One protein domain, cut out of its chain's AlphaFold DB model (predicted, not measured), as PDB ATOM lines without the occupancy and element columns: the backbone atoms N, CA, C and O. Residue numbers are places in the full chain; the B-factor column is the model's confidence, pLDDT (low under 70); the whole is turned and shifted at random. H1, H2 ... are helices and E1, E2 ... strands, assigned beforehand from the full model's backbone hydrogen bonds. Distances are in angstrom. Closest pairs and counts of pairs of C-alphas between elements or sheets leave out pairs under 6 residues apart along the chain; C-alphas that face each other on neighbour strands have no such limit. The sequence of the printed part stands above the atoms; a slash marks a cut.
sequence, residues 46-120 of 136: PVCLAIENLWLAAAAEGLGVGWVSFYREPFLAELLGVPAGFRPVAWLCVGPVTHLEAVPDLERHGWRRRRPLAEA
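This is residues 46 to 120 of the 136 residues of the protein "Nitroreductase family protein" of Micromonospora haikouensis (UniProt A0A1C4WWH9). A two-stranded antiparallel ribbon, E1 and E2, lies in the middle, with the long helix H1 packed along E1; short helices H2 and H3 lie far out on opposite sides, and residues 115 to 120 stick out as a free tail. The printed part has 75 residues, ordered H1 E1 H2 E2 H3, mixed helices and strands. It is loose, radius of gyration of the C-alphas 15.6 A, spanning 43 by 31 by 24 A.

Look first at E1, residues 63 to 68, and E2, residues 91 to 96, antiparallel at 157 degrees; N 64 and O 95 are within hydrogen-bond range at 2.8 A. For H1, residues 46 to 60, the closest C-alphas to E1 are Trp 55 and Val 65, 6.1 A. H1 and E2 are near each other, with 7 pairs of C-alphas within 10 A. H2, residues 73 to 79, and H3, residues 105 to 108, are apart. Every O i to N i+4 pair is within range in H1 and H2; H3 is too short for one.

Find C-alpha 46 at (36.559, -44.597, -4.937); H1 runs 21.4 A from there. E1 spans 16.2 A, E2 17.3 A. H3 ends at C-alpha 108, (21.582, -18.699, 1.935).

The C-alphas farthest apart, Gly 81 and Ala 118, are 45.2 A apart. The printed part has no cut; H2 to E2 is a long link. No printed residue is under 70 in pLDDT.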
ATOM      1  N   PRO A  46      36.043 -44.288  -6.273       85.19
ATOM      2  CA  PRO A  46      36.559 -44.597  -4.937       85.19
ATOM      3  C   PRO A  46      37.137 -43.374  -4.214       85.19
ATOM      4  O   PRO A  46      37.014 -43.267  -3.000       85.19
ATOM      5  N   VAL A  47      37.732 -42.436  -4.957       90.75
ATOM      6  CA  VAL A  47      38.325 -41.223  -4.379       90.75
ATOM      7  C   VAL A  47      37.236 -40.276  -3.882       90.75
ATOM      8  O   VAL A  47      37.357 -39.748  -2.784       90.75
ATOM      9  N   CYS A  48      36.139 -40.117  -4.631       91.19
ATOM     10  CA  CYS A  48      35.002 -39.313  -4.176       91.19
ATOM     11  C   CYS A  48      34.406 -39.847  -2.866       91.19
ATOM     12  O   CYS A  48      34.129 -39.060  -1.969       91.19
ATOM     13  N   LEU A  49      34.270 -41.172  -2.731       93.19
ATOM     14  CA  LEU A  49      33.780 -41.799  -1.496       93.19
ATOM     15  C   LEU A  49      34.746 -41.592  -0.321       93.19
ATOM     16  O   LEU A  49      34.319 -41.347   0.803       93.19
ATOM     17  N   ALA A  50      36.056 -41.659  -0.572       94.12
ATOM     18  CA  ALA A  50      37.050 -41.364   0.455       94.12
ATOM     19  C   ALA A  50      36.971 -39.900   0.921       94.12
ATOM     20  O   ALA A  50      37.067 -39.636   2.118       94.12
ATOM     21  N   ILE A  51      36.754 -38.960  -0.006       94.56
ATOM     22  CA  ILE A  51      36.567 -37.539   0.315       94.56
ATOM     23  C   ILE A  51      35.285 -37.327   1.125       94.56
ATOM     24  O   ILE A  51      35.309 -36.581   2.099       94.56
ATOM     25  N   GLU A  52      34.189 -37.996   0.766       94.88
ATOM     26  CA  GLU A  52      32.933 -37.940   1.524       94.88
ATOM     27  C   GLU A  52      33.125 -38.424   2.967       94.88
ATOM     28  O   GLU A  52      32.755 -37.721   3.905       94.88
ATOM     29  N   ASN A  53      33.790 -39.567   3.161       95.88
ATOM     30  CA  ASN A  53      34.094 -40.082   4.498       95.88
ATOM     31  C   ASN A  53      34.979 -39.126   5.305       95.88
ATOM     32  O   ASN A  53      34.730 -38.914   6.490       95.88
ATOM     33  N   LEU A  54      35.993 -38.531   4.667       95.06
ATOM     34  CA  LEU A  54      36.834 -37.518   5.299       95.06
ATOM     35  C   LEU A  54      36.003 -36.310   5.742       95.06
ATOM     36  O   LEU A  54      36.185 -35.822   6.852       95.06
ATOM     37  N   TRP A  55      35.079 -35.846   4.901       95.06
ATOM     38  CA  TRP A  55      34.218 -34.704   5.207       95.06
ATOM     39  C   TRP A  55      33.283 -34.998   6.384       95.06
ATOM     40  O   TRP A  55      33.144 -34.168   7.281       95.06
ATOM     41  N   LEU A  56      32.684 -36.192   6.415       94.31
ATOM     42  CA  LEU A  56      31.829 -36.636   7.517       94.31
ATOM     43  C   LEU A  56      32.604 -36.740   8.837       94.31
ATOM     44  O   LEU A  56      32.116 -36.276   9.866       94.31
ATOM     45  N   ALA A  57      33.819 -37.295   8.804       95.38
ATOM     46  CA  ALA A  57      34.683 -37.375   9.979       95.38
ATOM     47  C   ALA A  57      35.092 -35.979  10.474       95.38
ATOM     48  O   ALA A  57      34.977 -35.687  11.658       95.38
ATOM     49  N   ALA A  58      35.497 -35.090   9.565       93.00
ATOM     50  CA  ALA A  58      35.849 -33.716   9.902       93.00
ATOM     51  C   ALA A  58      34.679 -32.973  10.565       93.00
ATOM     52  O   ALA A  58      34.864 -32.358  11.612       93.00
ATOM     53  N   ALA A  59      33.465 -33.094  10.019       90.75
ATOM     54  CA  ALA A  59      32.277 -32.472  10.597       90.75
ATOM     55  C   ALA A  59      31.971 -32.984  12.017       90.75
ATOM     56  O   ALA A  59      31.578 -32.193  12.874       90.75
ATOM     57  N   ALA A  60      32.183 -34.279  12.285       92.00
ATOM     58  CA  ALA A  60      32.017 -34.863  13.617       92.00
ATOM     59  C   ALA A  60      33.056 -34.351  14.634       92.00
ATOM     60  O   ALA A  60      32.736 -34.203  15.810       92.00
ATOM     61  N   GLU A  61      34.264 -34.026  14.174       92.38
ATOM     62  CA  GLU A  61      35.359 -33.468  14.983       92.38
ATOM     63  C   GLU A  61      35.315 -31.925  15.081       92.38
ATOM     64  O   GLU A  61      36.244 -31.297  15.586       92.38
ATOM     65  N   GLY A  62      34.256 -31.277  14.574       90.00
ATOM     66  CA  GLY A  62      34.135 -29.812  14.577       90.00
ATOM     67  C   GLY A  62      35.079 -29.098  13.598       90.00
ATOM     68  O   GLY A  62      35.377 -27.912  13.758       90.00
ATOM     69  N   LEU A  63      35.559 -29.808  12.576       92.69
ATOM     70  CA  LEU A  63      36.370 -29.271  11.491       92.69
ATOM     71  C   LEU A  63      35.501 -28.981  10.259       92.69
ATOM     72  O   LEU A  63      34.672 -29.787   9.837       92.69
ATOM     73  N   GLY A  64      35.736 -27.829   9.640       91.44
ATOM     74  CA  GLY A  64      35.178 -27.488   8.339       91.44
ATOM     75  C   GLY A  64      36.047 -28.036   7.214       91.44
ATOM     76  O   GLY A  64      37.276 -27.981   7.289       91.44
ATOM     77  N   VAL A  65      35.404 -28.518   6.150       94.25
ATOM     78  CA  VAL A  65      36.062 -28.900   4.894       94.25
ATOM     79  C   VAL A  65      35.460 -28.083   3.759       94.25
ATOM     80  O   VAL A  65      34.241 -28.001   3.626       94.25
ATOM     81  N   GLY A  66      36.316 -27.466   2.947       91.50
ATOM     82  CA  GLY A  66      35.924 -26.679   1.781       91.50
ATOM     83  C   GLY A  66      36.536 -27.239   0.503       91.50
ATOM     84  O   GLY A  66      37.753 -27.395   0.417       91.50
ATOM     85  N   TRP A  67      35.699 -27.512  -0.499       92.50
ATOM     86  CA  TRP A  67      36.150 -27.917  -1.830       92.50
ATOM     87  C   TRP A  67      36.445 -26.687  -2.691       92.50
ATOM     88  O   TRP A  67      35.564 -25.862  -2.928       92.50
ATOM     89  N   VAL A  68      37.655 -26.601  -3.244       91.19
ATOM     90  CA  VAL A  68      38.005 -25.588  -4.249       91.19
ATOM     91  C   VAL A  68      37.838 -26.204  -5.632       91.19
ATOM     92  O   VAL A  68      38.466 -27.204  -5.932       91.19
ATOM     93  N   SER A  69      36.968 -25.659  -6.483       82.94
ATOM     94  CA  SER A  69      36.705 -26.221  -7.822       82.94
ATOM     95  C   SER A  69      37.286 -25.392  -8.970       82.94
ATOM     96  O   SER A  69      37.202 -25.798 -10.126       82.94
ATOM     97  N   PHE A  70      37.865 -24.227  -8.675       84.56
ATOM     98  CA  PHE A  70      38.417 -23.322  -9.679       84.56
ATOM     99  C   PHE A  70      39.932 -23.518  -9.817       84.56
ATOM    100  O   PHE A  70      40.724 -22.731  -9.308       84.56
ATOM    101  N   TYR A  71      40.345 -24.599 -10.477       85.69
ATOM    102  CA  TYR A  71      41.743 -24.827 -10.851       85.69
ATOM    103  C   TYR A  71      41.846 -25.721 -12.090       85.69
ATOM    104  O   TYR A  71      40.904 -26.421 -12.462       85.69
ATOM    105  N   ARG A  72      43.014 -25.704 -12.740       87.38
ATOM    106  CA  ARG A  72      43.345 -26.640 -13.821       87.38
ATOM    107  C   ARG A  72      44.122 -27.815 -13.239       87.38
ATOM    108  O   ARG A  72      45.139 -27.603 -12.589       87.38
ATOM    109  N   GLU A  73      43.674 -29.041 -13.498       88.31
ATOM    110  CA  GLU A  73      44.332 -30.259 -12.997       88.31
ATOM    111  C   GLU A  73      45.839 -30.327 -13.330       88.31
ATOM    112  O   GLU A  73      46.612 -30.596 -12.410       88.31
ATOM    113  N   PRO A  74      46.304 -29.998 -14.560       89.38
ATOM    114  CA  PRO A  74      47.736 -30.024 -14.872       89.38
ATOM    115  C   PRO A  74      48.548 -29.036 -14.034       89.38
ATOM    116  O   PRO A  74      49.613 -29.385 -13.541       89.38
ATOM    117  N   PHE A  75      48.007 -27.835 -13.801       90.56
ATOM    118  CA  PHE A  75      48.656 -26.835 -12.952       90.56
ATOM    119  C   PHE A  75      48.834 -27.359 -11.527       90.56
ATOM    120  O   PHE A  75      49.882 -27.167 -10.919       90.56
ATOM    121  N   LEU A  76      47.826 -28.056 -10.999       90.44
ATOM    122  CA  LEU A  76      47.896 -28.621  -9.659       90.44
ATOM    123  C   LEU A  76      48.896 -29.778  -9.562       90.44
ATOM    124  O   LEU A  76      49.619 -29.886  -8.572       90.44
ATOM    125  N   ALA A  77      48.952 -30.625 -10.591       91.81
ATOM    126  CA  ALA A  77      49.925 -31.706 -10.674       91.81
ATOM    127  C   ALA A  77      51.363 -31.167 -10.736       91.81
ATOM    128  O   ALA A  77      52.230 -31.671 -10.026       91.81
ATOM    129  N   GLU A  78      51.604 -30.117 -11.527       93.31
ATOM    130  CA  GLU A  78      52.904 -29.446 -11.628       93.31
ATOM    131  C   GLU A  78      53.298 -28.763 -10.316       93.31
ATOM    132  O   GLU A  78      54.403 -28.980  -9.822       93.31
ATOM    133  N   LEU A  79      52.382 -27.996  -9.715       93.00
ATOM    134  CA  LEU A  79      52.615 -27.276  -8.461       93.00
ATOM    135  C   LEU A  79      53.030 -28.213  -7.319       93.00
ATOM    136  O   LEU A  79      53.900 -27.870  -6.522       93.00
ATOM    137  N   LEU A  80      52.399 -29.386  -7.233       91.75
ATOM    138  CA  LEU A  80      52.660 -30.381  -6.192       91.75
ATOM    139  C   LEU A  80      53.748 -31.400  -6.576       91.75
ATOM    140  O   LEU A  80      54.055 -32.279  -5.772       91.75
ATOM    141  N   GLY A  81      54.314 -31.323  -7.785       93.19
ATOM    142  CA  GLY A  81      55.311 -32.284  -8.263       93.19
ATOM    143  C   GLY A  81      54.782 -33.721  -8.351       93.19
ATOM    144  O   GLY A  81      55.490 -34.671  -8.017       93.19
ATOM    145  N   VAL A  82      53.523 -33.895  -8.758       91.88
ATOM    146  CA  VAL A  82      52.856 -35.202  -8.796       91.88
ATOM    147  C   VAL A  82      53.488 -36.101  -9.874       91.88
ATOM    148  O   VAL A  82      53.590 -35.681 -11.030       91.88
ATOM    149  N   PRO A  83      53.886 -37.349  -9.550       91.56
ATOM    150  CA  PRO A  83      54.470 -38.267 -10.526       91.56
ATOM    151  C   PRO A  83      53.511 -38.642 -11.663       91.56
ATOM    152  O   PRO A  83      52.289 -38.682 -11.497       91.56
ATOM    153  N   ALA A  84      54.080 -39.025 -12.808       87.31
ATOM    154  CA  ALA A  84      53.311 -39.528 -13.941       87.31
ATOM    155  C   ALA A  84      52.454 -40.749 -13.544       87.31
ATOM    156  O   ALA A  84      52.929 -41.673 -12.885       87.31
ATOM    157  N   GLY A  85      51.185 -40.754 -13.962       86.12
ATOM    158  CA  GLY A  85      50.217 -41.813 -13.643       86.12
ATOM    159  C   GLY A  85      49.292 -41.505 -12.460       86.12
ATOM    160  O   GLY A  85      48.270 -42.175 -12.314       86.12
ATOM    161  N   PHE A  86      49.578 -40.463 -11.673       87.69
ATOM    162  CA  PHE A  86      48.677 -39.952 -10.638       87.69
ATOM    163  C   PHE A  86      47.947 -38.702 -11.132       87.69
ATOM    164  O   PHE A  86      48.509 -37.886 -11.859       87.69
ATOM    165  N   ARG A  87      46.678 -38.554 -10.742       87.44
ATOM    166  CA  ARG A  87      45.854 -37.390 -11.087       87.44
ATOM    167  C   ARG A  87      45.248 -36.781  -9.826       87.44
ATOM    168  O   ARG A  87      44.560 -37.506  -9.103       87.44
ATOM    169  N   PRO A  88      45.474 -35.488  -9.552       89.00
ATOM    170  CA  PRO A  88      44.779 -34.786  -8.482       89.00
ATOM    171  C   PRO A  88      43.262 -34.793  -8.714       89.00
ATOM    172  O   PRO A  88      42.796 -34.361  -9.763       89.00
ATOM    173  N   VAL A  89      42.487 -35.270  -7.737       89.12
ATOM    174  CA  VAL A  89      41.014 -35.342  -7.846       89.12
ATOM    175  C   VAL A  89      40.327 -34.158  -7.163       89.12
ATOM    176  O   VAL A  89      39.311 -33.680  -7.660       89.12
ATOM    177  N   ALA A  90      40.873 -33.675  -6.045       90.75
ATOM    178  CA  ALA A  90      40.284 -32.598  -5.256       90.75
ATOM    179  C   ALA A  90      41.361 -31.753  -4.570       90.75
ATOM    180  O   ALA A  90      42.393 -32.281  -4.151       90.75
ATOM    181  N   TRP A  91      41.078 -30.463  -4.408       92.69
ATOM    182  CA  TRP A  91      41.818 -29.555  -3.536       92.69
ATOM    183  C   TRP A  91      40.908 -29.141  -2.382       92.69
ATOM    184  O   TRP A  91      39.861 -28.526  -2.603       92.69
ATOM    185  N   LEU A  92      41.295 -29.516  -1.163       94.00
ATOM    186  CA  LEU A  92      40.474 -29.366   0.034       94.00
ATOM    187  C   LEU A  92      41.175 -28.467   1.052       94.00
ATOM    188  O   LEU A  92      42.343 -28.677   1.370       94.00
ATOM    189  N   CYS A  93      40.441 -27.502   1.594       93.19
ATOM    190  CA  CYS A  93      40.852 -26.739   2.770       93.19
ATOM    191  C   CYS A  93      40.206 -27.366   4.008       93.19
ATOM    192  O   CYS A  93      38.999 -27.606   3.993       93.19
ATOM    193  N   VAL A  94      40.983 -27.616   5.065       94.06
ATOM    194  CA  VAL A  94      40.497 -28.215   6.321       94.06
ATOM    195  C   VAL A  94      40.966 -27.374   7.501       94.06
ATOM    196  O   VAL A  94      42.133 -26.985   7.548       94.06
ATOM    197  N   GLY A  95      40.080 -27.092   8.454       92.88
ATOM    198  CA  GLY A  95      40.437 -26.329   9.650       92.88
ATOM    199  C   GLY A  95      39.315 -26.235  10.684       92.88
ATOM    200  O   GLY A  95      38.176 -26.594  10.384       92.88
ATOM    201  N   PRO A  96      39.625 -25.768  11.908       91.12
ATOM    202  CA  PRO A  96      38.624 -25.573  12.949       91.12
ATOM    203  C   PRO A  96      37.614 -24.504  12.531       91.12
ATOM    204  O   PRO A  96      37.983 -23.470  11.970       91.12
ATOM    205  N   VAL A  97      36.341 -24.747  12.829       88.94
ATOM    206  CA  VAL A  97      35.250 -23.802  12.567       88.94
ATOM    207  C   VAL A  97      34.495 -23.488  13.851       88.94
ATOM    208  O   VAL A  97      34.414 -24.309  14.757       88.94
ATOM    209  N   THR A  98      33.941 -22.279  13.942       83.25
ATOM    210  CA  THR A  98      33.156 -21.858  15.115       83.25
ATOM    211  C   THR A  98      31.770 -22.493  15.139       83.25
ATOM    212  O   THR A  98      31.231 -22.753  16.209       83.25
ATOM    213  N   HIS A  99      31.193 -22.732  13.962       83.50
ATOM    214  CA  HIS A  99      29.929 -23.430  13.777       83.50
ATOM    215  C   HIS A  99      29.814 -23.929  12.332       83.50
ATOM    216  O   HIS A  99      30.494 -23.430  11.434       83.50
ATOM    217  N   LEU A 100      28.936 -24.908  12.123       79.19
ATOM    218  CA  LEU A 100      28.496 -25.345  10.803       79.19
ATOM    219  C   LEU A 100      27.106 -24.765  10.542       79.19
ATOM    220  O   LEU A 100      26.224 -24.849  11.397       79.19
ATOM    221  N   GLU A 101      26.915 -24.180   9.366       80.56
ATOM    222  CA  GLU A 101      25.630 -23.611   8.972       80.56
ATOM    223  C   GLU A 101      24.604 -24.719   8.703       80.56
ATOM    224  O   GLU A 101      24.885 -25.720   8.040       80.56
ATOM    225  N   ALA A 102      23.380 -24.533   9.202       78.19
ATOM    226  CA  ALA A 102      22.292 -25.495   8.999       78.19
ATOM    227  C   ALA A 102      21.756 -25.482   7.555       78.19
ATOM    228  O   ALA A 102      21.136 -26.447   7.099       78.19
ATOM    229  N   VAL A 103      21.988 -24.382   6.835       78.62
ATOM    230  CA  VAL A 103      21.553 -24.174   5.452       78.62
ATOM    231  C   VAL A 103      22.789 -23.984   4.574       78.62
ATOM    232  O   VAL A 103      23.662 -23.201   4.939       78.62
ATOM    233  N   PRO A 104      22.878 -24.646   3.405       78.31
ATOM    234  CA  PRO A 104      24.003 -24.457   2.496       78.31
ATOM    235  C   PRO A 104      24.170 -22.991   2.070       78.31
ATOM    236  O   PRO A 104      23.190 -22.342   1.698       78.31
ATOM    237  N   ASP A 105      25.410 -22.502   2.011       78.38
ATOM    238  CA  ASP A 105      25.712 -21.105   1.655       78.38
ATOM    239  C   ASP A 105      25.120 -20.681   0.306       78.38
ATOM    240  O   ASP A 105      24.605 -19.575   0.158       78.38
ATOM    241  N   LEU A 106      25.121 -21.580  -0.681       79.38
ATOM    242  CA  LEU A 106      24.527 -21.313  -1.996       79.38
ATOM    243  C   LEU A 106      23.024 -21.032  -1.919       79.38
ATOM    244  O   LEU A 106      22.501 -20.256  -2.717       79.38
ATOM    245  N   GLU A 107      22.327 -21.654  -0.974       81.88
ATOM    246  CA  GLU A 107      20.911 -21.388  -0.738       81.88
ATOM    247  C   GLU A 107      20.731 -20.104   0.068       81.88
ATOM    248  O   GLU A 107      19.916 -19.259  -0.303       81.88
ATOM    249  N   ARG A 108      21.567 -19.902   1.093       78.19
ATOM    250  CA  ARG A 108      21.582 -18.699   1.935       78.19
ATOM    251  C   ARG A 108      21.823 -17.420   1.129       78.19
ATOM    252  O   ARG A 108      21.194 -16.399   1.388       78.19
ATOM    253  N   HIS A 109      22.684 -17.486   0.116       81.69
ATOM    254  CA  HIS A 109      22.969 -16.381  -0.801       81.69
ATOM    255  C   HIS A 109      22.046 -16.344  -2.030       81.69
ATOM    256  O   HIS A 109      22.229 -15.499  -2.904       81.69
ATOM    257  N   GLY A 110      21.067 -17.248  -2.131       78.50
ATOM    258  CA  GLY A 110      20.082 -17.260  -3.216       78.50
ATOM    259  C   GLY A 110      20.602 -17.740  -4.576       78.50
ATOM    260  O   GLY A 110      19.898 -17.601  -5.572       78.50
ATOM    261  N   TRP A 111      21.797 -18.333  -4.637       82.00
ATOM    262  CA  TRP A 111      22.403 -18.841  -5.873       82.00
ATOM    263  C   TRP A 111      21.730 -20.120  -6.368       82.00
ATOM    264  O   TRP A 111      21.581 -20.330  -7.571       82.00
ATOM    265  N   ARG A 112      21.334 -21.007  -5.452       83.50
ATOM    266  CA  ARG A 112      20.660 -22.261  -5.797       83.50
ATOM    267  C   ARG A 112      19.815 -22.746  -4.631       83.50
ATOM    268  O   ARG A 112      20.297 -22.807  -3.512       83.50
ATOM    269  N   ARG A 113      18.576 -23.149  -4.907       83.56
ATOM    270  CA  ARG A 113      17.689 -23.759  -3.906       83.56
ATOM    271  C   ARG A 113      17.799 -25.279  -3.937       83.56
ATOM    272  O   ARG A 113      17.968 -25.865  -5.015       83.56
ATOM    273  N   ARG A 114      17.677 -25.927  -2.775       85.56
ATOM    274  CA  ARG A 114      17.524 -27.382  -2.688       85.56
ATOM    275  C   ARG A 114      16.297 -27.823  -3.494       85.56
ATOM    276  O   ARG A 114      15.209 -27.269  -3.362       85.56
ATOM    277  N   ARG A 115      16.487 -28.821  -4.361       89.00
ATOM    278  CA  ARG A 115      15.393 -29.419  -5.140       89.00
ATOM    279  C   ARG A 115      14.575 -30.372  -4.258       89.00
ATOM    280  O   ARG A 115      15.181 -31.055  -3.428       89.00
ATOM    281  N   PRO A 116      13.248 -30.466  -4.445       90.06
ATOM    282  CA  PRO A 116      12.428 -31.469  -3.774       90.06
ATOM    283  C   PRO A 116      12.938 -32.890  -4.049       90.06
ATOM    284  O   PRO A 116      13.206 -33.247  -5.197       90.06
ATOM    285  N   LEU A 117      13.030 -33.722  -3.007       89.50
ATOM    286  CA  LEU A 117      13.505 -35.108  -3.131       89.50
ATOM    287  C   LEU A 117      12.645 -35.928  -4.104       89.50
ATOM    288  O   LEU A 117      13.179 -36.729  -4.866       89.50
ATOM    289  N   ALA A 118      11.333 -35.684  -4.120       90.12
ATOM    290  CA  ALA A 118      10.390 -36.368  -5.003       90.12
ATOM    291  C   ALA A 118      10.732 -36.213  -6.498       90.12
ATOM    292  O   ALA A 118      10.384 -37.078  -7.292       90.12
ATOM    293  N   GLU A 119      11.453 -35.158  -6.894       89.50
ATOM    294  CA  GLU A 119      11.907 -34.990  -8.281       89.50
ATOM    295  C   GLU A 119      13.123 -35.856  -8.644       89.50
ATOM    296  O   GLU A 119      13.426 -36.012  -9.827       89.50
ATOM    297  N   ALA A 120      13.860 -36.359  -7.649       89.19
ATOM    298  CA  ALA A 120      15.038 -37.211  -7.826       89.19
ATOM    299  C   ALA A 120      14.738 -38.705  -7.608       89.19
ATOM    300  O   ALA A 120      15.574 -39.548  -7.928       89.19
TER     301      ALA A 120